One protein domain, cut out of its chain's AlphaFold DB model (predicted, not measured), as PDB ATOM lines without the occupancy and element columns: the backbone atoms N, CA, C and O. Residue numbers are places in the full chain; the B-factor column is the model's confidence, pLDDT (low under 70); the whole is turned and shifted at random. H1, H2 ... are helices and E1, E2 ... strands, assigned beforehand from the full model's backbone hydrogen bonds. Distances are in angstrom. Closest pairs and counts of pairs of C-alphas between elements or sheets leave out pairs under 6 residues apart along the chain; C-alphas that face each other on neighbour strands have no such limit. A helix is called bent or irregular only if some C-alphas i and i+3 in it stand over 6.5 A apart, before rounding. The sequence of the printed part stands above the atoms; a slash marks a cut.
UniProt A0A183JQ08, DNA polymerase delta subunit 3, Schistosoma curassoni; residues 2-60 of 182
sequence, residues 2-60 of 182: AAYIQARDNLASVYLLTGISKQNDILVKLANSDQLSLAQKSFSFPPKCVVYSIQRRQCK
ATOM      1  N   ALA A   2     352.081 216.278 234.989       70.12
ATOM      2  CA  ALA A   2     351.679 214.967 234.438       70.12
ATOM      3  C   ALA A   2     350.304 214.439 234.919       70.12
ATOM      4  O   ALA A   2     349.436 214.178 234.092       70.12
ATOM      5  N   ALA A   3     350.058 214.404 236.235       73.38
ATOM      6  CA  ALA A   3     348.782 213.945 236.805       73.38
ATOM      7  C   ALA A   3     347.539 214.751 236.349       73.38
ATOM      8  O   ALA A   3     346.440 214.212 236.305       73.38
ATOM      9  N   TYR A   4     347.694 216.026 235.970       78.06
ATOM     10  CA  TYR A   4     346.599 216.852 235.434       78.06
ATOM     11  C   TYR A   4     346.255 216.496 233.976       78.06
ATOM     12  O   TYR A   4     345.104 216.647 233.570       78.06
ATOM     13  N   ILE A   5     347.235 216.009 233.206       76.31
ATOM     14  CA  ILE A   5     347.022 215.489 231.846       76.31
ATOM     15  C   ILE A   5     346.392 214.093 231.933       76.31
ATOM     16  O   ILE A   5     345.370 213.844 231.308       76.31
ATOM     17  N   GLN A   6     346.949 213.210 232.772       72.31
ATOM     18  CA  GLN A   6     346.458 211.837 232.966       72.31
ATOM     19  C   GLN A   6     345.012 211.760 233.482       72.31
ATOM     20  O   GLN A   6     344.341 210.765 233.250       72.31
ATOM     21  N   ALA A   7     344.518 212.802 234.156       74.31
ATOM     22  CA  ALA A   7     343.136 212.892 234.627       74.31
ATOM     23  C   ALA A   7     342.152 213.491 233.594       74.31
ATOM     24  O   ALA A   7     341.045 213.883 233.974       74.31
ATOM     25  N   ARG A   8     342.557 213.682 232.324       78.81
ATOM     26  CA  ARG A   8     341.779 214.419 231.310       78.81
ATOM     27  C   ARG A   8     341.967 213.882 229.886       78.81
ATOM     28  O   ARG A   8     342.731 214.440 229.102       78.81
ATOM     29  N   ASP A   9     341.131 212.921 229.511       75.06
ATOM     30  CA  ASP A   9     341.101 212.256 228.190       75.06
ATOM     31  C   ASP A   9     340.963 213.215 226.986       75.06
ATOM     32  O   ASP A   9     341.321 212.885 225.861       75.06
ATOM     33  N   ASN A  10     340.458 214.432 227.218       82.12
ATOM     34  CA  ASN A  10     340.251 215.469 226.201       82.12
ATOM     35  C   ASN A  10     341.477 216.390 225.984       82.12
ATOM     36  O   ASN A  10     341.327 217.497 225.457       82.12
ATOM     37  N   LEU A  11     342.676 215.988 226.427       86.88
ATOM     38  CA  LEU A  11     343.918 216.752 226.266       86.88
ATOM     39  C   LEU A  11     344.995 215.942 225.534       86.88
ATOM     40  O   LEU A  11     345.526 214.964 226.054       86.88
ATOM     41  N   ALA A  12     345.398 216.424 224.359       88.69
ATOM     42  CA  ALA A  12     346.621 215.981 223.705       88.69
ATOM     43  C   ALA A  12     347.838 216.637 224.378       88.69
ATOM     44  O   ALA A  12     347.782 217.795 224.805       88.69
ATOM     45  N   SER A  13     348.951 215.908 224.455       91.00
ATOM     46  CA  SER A  13     350.222 216.413 224.981       91.00
ATOM     47  C   SER A  13     351.378 216.082 224.038       91.00
ATOM     48  O   SER A  13     351.467 214.969 223.507       91.00
ATOM     49  N   VAL A  14     352.250 217.072 223.840       92.19
ATOM     50  CA  VAL A  14     353.511 216.940 223.104       92.19
ATOM     51  C   VAL A  14     354.647 216.949 224.117       92.19
ATOM     52  O   VAL A  14     354.688 217.797 225.012       92.19
ATOM     53  N   TYR A  15     355.572 216.010 223.978       93.88
ATOM     54  CA  TYR A  15     356.730 215.842 224.843       93.88
ATOM     55  C   TYR A  15     358.007 216.228 224.102       93.88
ATOM     56  O   TYR A  15     358.182 215.879 222.936       93.88
ATOM     57  N   LEU A  16     358.909 216.909 224.803       95.69
ATOM     58  CA  LEU A  16     360.287 217.132 224.390       95.69
ATOM     59  C   LEU A  16     361.174 216.079 225.064       95.69
ATOM     60  O   LEU A  16     361.184 215.961 226.292       95.69
ATOM     61  N   LEU A  17     361.904 215.321 224.251       96.88
ATOM     62  CA  LEU A  17     362.877 214.321 224.670       96.88
ATOM     63  C   LEU A  17     364.281 214.843 224.353       96.88
ATOM     64  O   LEU A  17     364.551 215.211 223.208       96.88
ATOM     65  N   THR A  18     365.175 214.839 225.341       97.62
ATOM     66  CA  THR A  18     366.595 215.175 225.158       97.62
ATOM     67  C   THR A  18     367.501 214.097 225.752       97.62
ATOM     68  O   THR A  18     367.230 213.553 226.823       97.62
ATOM     69  N   GLY A  19     368.572 213.749 225.042       97.06
ATOM     70  CA  GLY A  19     369.483 212.669 225.430       97.06
ATOM     71  C   GLY A  19     370.497 212.355 224.332       97.06
ATOM     72  O   GLY A  19     370.648 213.132 223.396       97.06
ATOM     73  N   ILE A  20     371.173 211.211 224.440       97.31
ATOM     74  CA  ILE A  20     372.212 210.789 223.487       97.31
ATOM     75  C   ILE A  20     371.660 209.762 222.480       97.31
ATOM     76  O   ILE A  20     370.931 208.839 222.864       97.31
ATOM     77  N   SER A  21     371.989 209.938 221.196       96.12
ATOM     78  CA  SER A  21     371.621 209.066 220.070       96.12
ATOM     79  C   SER A  21     372.352 207.712 220.123       96.12
ATOM     80  O   SER A  21     373.198 207.475 220.989       96.12
ATOM     81  N   LYS A  22     372.053 206.800 219.187       93.75
ATOM     82  CA  LYS A  22     372.812 205.540 219.006       93.75
ATOM     83  C   LYS A  22     374.138 205.728 218.268       93.75
ATOM     84  O   LYS A  22     374.956 204.819 218.238       93.75
ATOM     85  N   GLN A  23     374.331 206.914 217.711       95.44
ATOM     86  CA  GLN A  23     375.523 207.395 217.030       95.44
ATOM     87  C   GLN A  23     376.390 208.273 217.963       95.44
ATOM     88  O   GLN A  23     377.458 208.717 217.564       95.44
ATOM     89  N   ASN A  24     375.972 208.429 219.231       94.94
ATOM     90  CA  ASN A  24     376.609 209.208 220.302       94.94
ATOM     91  C   ASN A  24     376.448 210.747 220.219       94.94
ATOM     92  O   ASN A  24     377.078 211.475 220.983       94.94
ATOM     93  N   ASP A  25     375.548 211.250 219.372       96.38
ATOM     94  CA  ASP A  25     375.218 212.683 219.266       96.38
ATOM     95  C   ASP A  25     374.192 213.136 220.312       96.38
ATOM     96  O   ASP A  25     373.407 212.338 220.833       96.38
ATOM     97  N   ILE A  26     374.101 214.448 220.541       96.62
ATOM     98  CA  ILE A  26     372.994 215.046 221.298       96.62
ATOM     99  C   ILE A  26     371.734 215.047 220.423       96.62
ATOM    100  O   ILE A  26     371.613 215.820 219.476       96.62
ATOM    101  N   LEU A  27     370.760 214.207 220.774       97.12
ATOM    102  CA  LEU A  27     369.465 214.131 220.107       97.12
ATOM    103  C   LEU A  27     368.409 214.931 220.882       97.12
ATOM    104  O   LEU A  27     368.198 214.743 222.084       97.12
ATOM    105  N   VAL A  28     367.691 215.789 220.159       96.75
ATOM    106  CA  VAL A  28     366.513 216.525 220.634       96.75
ATOM    107  C   VAL A  28     365.331 216.126 219.756       96.75
ATOM    108  O   VAL A  28     365.427 216.172 218.531       96.75
ATOM    109  N   LYS A  29     364.217 215.694 220.358       95.19
ATOM    110  CA  LYS A  29     363.068 215.171 219.605       95.19
ATOM    111  C   LYS A  29     361.741 215.541 220.255       95.19
ATOM    112  O   LYS A  29     361.546 215.305 221.444       95.19
ATOM    113  N   LEU A  30     360.815 216.074 219.460       93.88
ATOM    114  CA  LEU A  30     359.414 216.228 219.849       93.88
ATOM    115  C   LEU A  30     358.641 214.942 219.518       93.88
ATOM    116  O   LEU A  30     358.879 214.324 218.479       93.88
ATOM    117  N   ALA A  31     357.716 214.544 220.390       93.19
ATOM    118  CA  ALA A  31     356.826 213.406 220.168       93.19
ATOM    119  C   ALA A  31     355.428 213.658 220.752       93.19
ATOM    120  O   ALA A  31     355.290 214.121 221.885       93.19
ATOM    121  N   ASN A  32     354.387 213.287 220.004       92.06
ATOM    122  CA  ASN A  32     353.034 213.155 220.549       92.06
ATOM    123  C   ASN A  32     352.991 212.003 221.569       92.06
ATOM    124  O   ASN A  32     353.739 211.033 221.429       92.06
ATOM    125  N   SER A  33     352.084 212.080 222.551       89.19
ATOM    126  CA  SER A  33     351.874 211.046 223.584       89.19
ATOM    127  C   SER A  33     351.892 209.609 223.031       89.19
ATOM    128  O   SER A  33     352.640 208.764 223.520       89.19
ATOM    129  N   ASP A  34     351.153 209.352 221.952       89.62
ATOM    130  CA  ASP A  34     350.997 208.024 221.334       89.62
ATOM    131  C   ASP A  34     352.299 207.487 220.710       89.62
ATOM    132  O   ASP A  34     352.496 206.280 220.585       89.62
ATOM    133  N   GLN A  35     353.209 208.388 220.328       91.62
ATOM    134  CA  GLN A  35     354.502 208.076 219.713       91.62
ATOM    135  C   GLN A  35     355.663 208.109 220.721       91.62
ATOM    136  O   GLN A  35     356.797 207.794 220.359       91.62
ATOM    137  N   LEU A  36     355.410 208.464 221.985       92.12
ATOM    138  CA  LEU A  36     356.440 208.674 223.007       92.12
ATOM    139  C   LEU A  36     357.315 207.427 223.228       92.12
ATOM    140  O   LEU A  36     358.542 207.523 223.255       92.12
ATOM    141  N   SER A  37     356.694 206.248 223.307       93.44
ATOM    142  CA  SER A  37     357.378 204.958 223.491       93.44
ATOM    143  C   SER A  37     358.177 204.504 222.260       93.44
ATOM    144  O   SER A  37     359.126 203.728 222.387       93.44
ATOM    145  N   LEU A  38     357.831 204.996 221.066       95.12
ATOM    146  CA  LEU A  38     358.604 204.798 219.840       95.12
ATOM    147  C   LEU A  38     359.784 205.780 219.781       95.12
ATOM    148  O   LEU A  38     360.904 205.378 219.471       95.12
ATOM    149  N   ALA A  39     359.561 207.046 220.142       94.38
ATOM    150  CA  ALA A  39     360.590 208.083 220.176       94.38
ATOM    151  C   ALA A  39     361.701 207.786 221.199       94.38
ATOM    152  O   ALA A  39     362.873 208.024 220.913       94.38
ATOM    153  N   GLN A  40     361.369 207.196 222.352       95.38
ATOM    154  CA  GLN A  40     362.362 206.755 223.340       95.38
ATOM    155  C   GLN A  40     363.353 205.716 222.777       95.38
ATOM    156  O   GLN A  40     364.516 205.714 223.169       95.38
ATOM    157  N   LYS A  41     362.951 204.890 221.797       96.12
ATOM    158  CA  LYS A  41     363.807 203.841 221.203       96.12
ATOM    159  C   LYS A  41     364.904 204.366 220.263       96.12
ATOM    160  O   LYS A  41     365.755 203.568 219.861       96.12
ATOM    161  N   SER A  42     364.904 205.658 219.901       95.19
ATOM    162  CA  SER A  42     365.995 206.281 219.121       95.19
ATOM    163  C   SER A  42     367.180 206.773 219.966       95.19
ATOM    164  O   SER A  42     368.190 207.170 219.396       95.19
ATOM    165  N   PHE A  43     367.089 206.711 221.296       97.06
ATOM    166  CA  PHE A  43     368.175 207.074 222.211       97.06
ATOM    167  C   PHE A  43     368.962 205.832 222.669       97.06
ATOM    168  O   PHE A  43     368.441 204.714 222.624       97.06
ATOM    169  N   SER A  44     370.208 206.026 223.115       96.81
ATOM    170  CA  SER A  44     371.031 204.973 223.746       96.81
ATOM    171  C   SER A  44     370.684 204.745 225.216       96.81
ATOM    172  O   SER A  44     370.730 203.621 225.707       96.81
ATOM    173  N   PHE A  45     370.300 205.816 225.910       93.94
ATOM    174  CA  PHE A  45     369.938 205.827 227.327       93.94
ATOM    175  C   PHE A  45     368.549 206.459 227.503       93.94
ATOM    176  O   PHE A  45     368.118 207.198 226.613       93.94
ATOM    177  N   PRO A  46     367.837 206.218 228.624       95.06
ATOM    178  CA  PRO A  46     366.542 206.845 228.886       95.06
ATOM    179  C   PRO A  46     366.626 208.382 228.783       95.06
ATOM    180  O   PRO A  46     367.327 209.003 229.585       95.06
ATOM    181  N   PRO A  47     365.950 209.019 227.807       96.19
ATOM    182  CA  PRO A  47     366.063 210.457 227.598       96.19
ATOM    183  C   PRO A  47     365.300 211.235 228.671       96.19
ATOM    184  O   PRO A  47     364.256 210.800 229.169       96.19
ATOM    185  N   LYS A  48     365.770 212.449 228.968       96.62
ATOM    186  CA  LYS A  48     365.026 213.411 229.780       96.62
ATOM    187  C   LYS A  48     363.761 213.805 229.019       96.62
ATOM    188  O   LYS A  48     363.838 214.348 227.922       96.62
ATOM    189  N   CYS A  49     362.603 213.523 229.609       95.06
ATOM    190  CA  CYS A  49     361.294 213.788 229.020       95.06
ATOM    191  C   CYS A  49     360.594 214.931 229.765       95.06
ATOM    192  O   CYS A  49     360.490 214.902 230.993       95.06
ATOM    193  N   VAL A  50     360.112 215.935 229.033       94.25
ATOM    194  CA  VAL A  50     359.395 217.102 229.572       94.25
ATOM    195  C   VAL A  50     358.148 217.358 228.723       94.25
ATOM    196  O   VAL A  50     358.187 217.198 227.507       94.25
ATOM    197  N   VAL A  51     357.033 217.765 229.337       93.06
ATOM    198  CA  VAL A  51     355.853 218.230 228.585       93.06
ATOM    199  C   VAL A  51     356.199 219.564 227.924       93.06
ATOM    200  O   VAL A  51     356.509 220.521 228.629       93.06
ATOM    201  N   TYR A  52     356.130 219.622 226.597       92.06
ATOM    202  CA  TYR A  52     356.357 220.836 225.815       92.06
ATOM    203  C   TYR A  52     355.071 221.660 225.694       92.06
ATOM    204  O   TYR A  52     355.042 222.831 226.062       92.06
ATOM    205  N   SER A  53     353.979 221.034 225.244       90.31
ATOM    206  CA  SER A  53     352.683 221.699 225.078       90.31
ATOM    207  C   SER A  53     351.506 220.785 225.432       90.31
ATOM    208  O   SER A  53     351.612 219.555 225.440       90.31
ATOM    209  N   ILE A  54     350.371 221.408 225.763       90.44
ATOM    210  CA  ILE A  54     349.098 220.747 226.082       90.44
ATOM    211  C   ILE A  54     348.005 221.407 225.242       90.44
ATOM    212  O   ILE A  54     347.883 222.631 225.222       90.44
ATOM    213  N   GLN A  55     347.205 220.601 224.551       87.44
ATOM    214  CA  GLN A  55     346.282 221.050 223.511       87.44
ATOM    215  C   GLN A  55     344.919 220.355 223.657       87.44
ATOM    216  O   GLN A  55     344.840 219.209 224.085       87.44
ATOM    217  N   ARG A  56     343.821 221.020 223.266       87.12
ATOM    218  CA  ARG A  56     342.464 220.413 223.265       87.12
ATOM    219  C   ARG A  56     342.183 219.507 222.057       87.12
ATOM    220  O   ARG A  56     341.107 218.930 221.949       87.12
ATOM    221  N   ARG A  57     343.111 219.461 221.102       83.88
ATOM    222  CA  ARG A  57     343.111 218.621 219.900       83.88
ATOM    223  C   ARG A  57     344.562 218.269 219.606       83.88
ATOM    224  O   ARG A  57     345.441 219.069 219.906       83.88
ATOM    225  N   GLN A  58     344.800 217.106 219.021       83.00
ATOM    226  CA  GLN A  58     346.136 216.663 218.641       83.00
ATOM    227  C   GLN A  58     346.671 217.469 217.446       83.00
ATOM    228  O   GLN A  58     345.994 217.565 216.418       83.00
ATOM    229  N   CYS A  59     347.886 218.016 217.557       79.69
ATOM    230  CA  CYS A  59     348.642 218.496 216.398       79.69
ATOM    231  C   CYS A  59     348.904 217.347 215.413       79.69
ATOM    232  O   CYS A  59     349.412 216.289 215.795       79.69
ATOM    233  N   LYS A  60     348.568 217.579 214.140       82.81
ATOM    234  CA  LYS A  60     348.843 216.650 213.030       82.81
ATOM    235  C   LYS A  60     350.315 216.678 212.605       82.81
ATOM    236  O   LYS A  60     350.811 215.723 212.023       82.81
TER     237      LYS A  60
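Overview. This is residues 2 to 60 of the 182 residues of the protein "DNA polymerase delta subunit 3" of Schistosoma curassoni (UniProt A0A183JQ08). A narrow sheet of three long antiparallel strands makes the body, with E1 in its middle between E2 and E3, and the helix H2 covers part of one face, running along the strands. The short helix H1, residues 2 to 6, only grazes the sheet. The printed part has 59 residues, with two named helices and three named strands in the order H1, E1, E2, H2, E3, and its class is mixed, helices and strands. The sheet's order is E2, E1, E3. The whole is only just compact, close to loose, with a radius of gyration of the C-alphas of 12.3 A, and its elongated outline spans 37 by 24 by 15 A.

Along the chain. H1 is residues 2 to 6 and begins at C-alpha 2 at (351.679, 214.967, 234.438). E1, residues 12 to 20, is the longest strand, 26.1 A from first to last C-alpha, and ends at C-alpha 20 at (372.212, 210.789, 223.487). E2 is residues 26 to 32, 20.1 A. H2 is residues 33 to 42, 15.6 A; it is irregular, with C-alphas 34 and 37 at 7.4 A. E3 is residues 48 to 55, 21.2 A, and ends at C-alpha 55 at (346.282, 221.050, 223.511).

Arrangement. E1 is the inner strand, and E2 and E3 are edge strands. E1 and E2 are a hairpin, antiparallel at 164 degrees between their directions; N 17 and O 29 are within hydrogen-bond range at 2.8 A, and N 29 and O 17 at 2.9 A. E1 and E3 are antiparallel at 158 degrees, with N 16 and O 50 at 2.8 A and N 48 and O 18 at 2.8 A. H2 is on the sheet at a height over the sheet of 7.8 A, over E2 and only just over E1, where 3 of its 10 C-alphas fall; on the local plane it stands at 11 degrees to E2 and runs along the strands. The closest C-alphas of E2 and H2 are those of Ala 31 and Ala 39, 6.5 A apart. This arrangement is two layers, a helix on one face of a sheet. E2, H2 and E3 form a split strand-helix-strand unit, two strands running the same way with E1 between them, and its crossover is right-handed. H1 only grazes the sheet and is apart from H2; its closest C-alphas to E1 are those of Ile 5 and Ser 13, 7.6 A apart. In H1 every O i to N i+4 pair is within hydrogen-bond range; in H2 2 of 6 are, beside 5 of 7 O i to N i+3 pairs.

Size, cuts and confidence. The two C-alphas farthest apart are those of Asn 10 and Asn 24, 37.4 A. The printed part has no cut, and the four links between its elements are tight. The mean pLDDT of the printed part is 90.3, no printed residue is under 70, and the mean of H1 is 74.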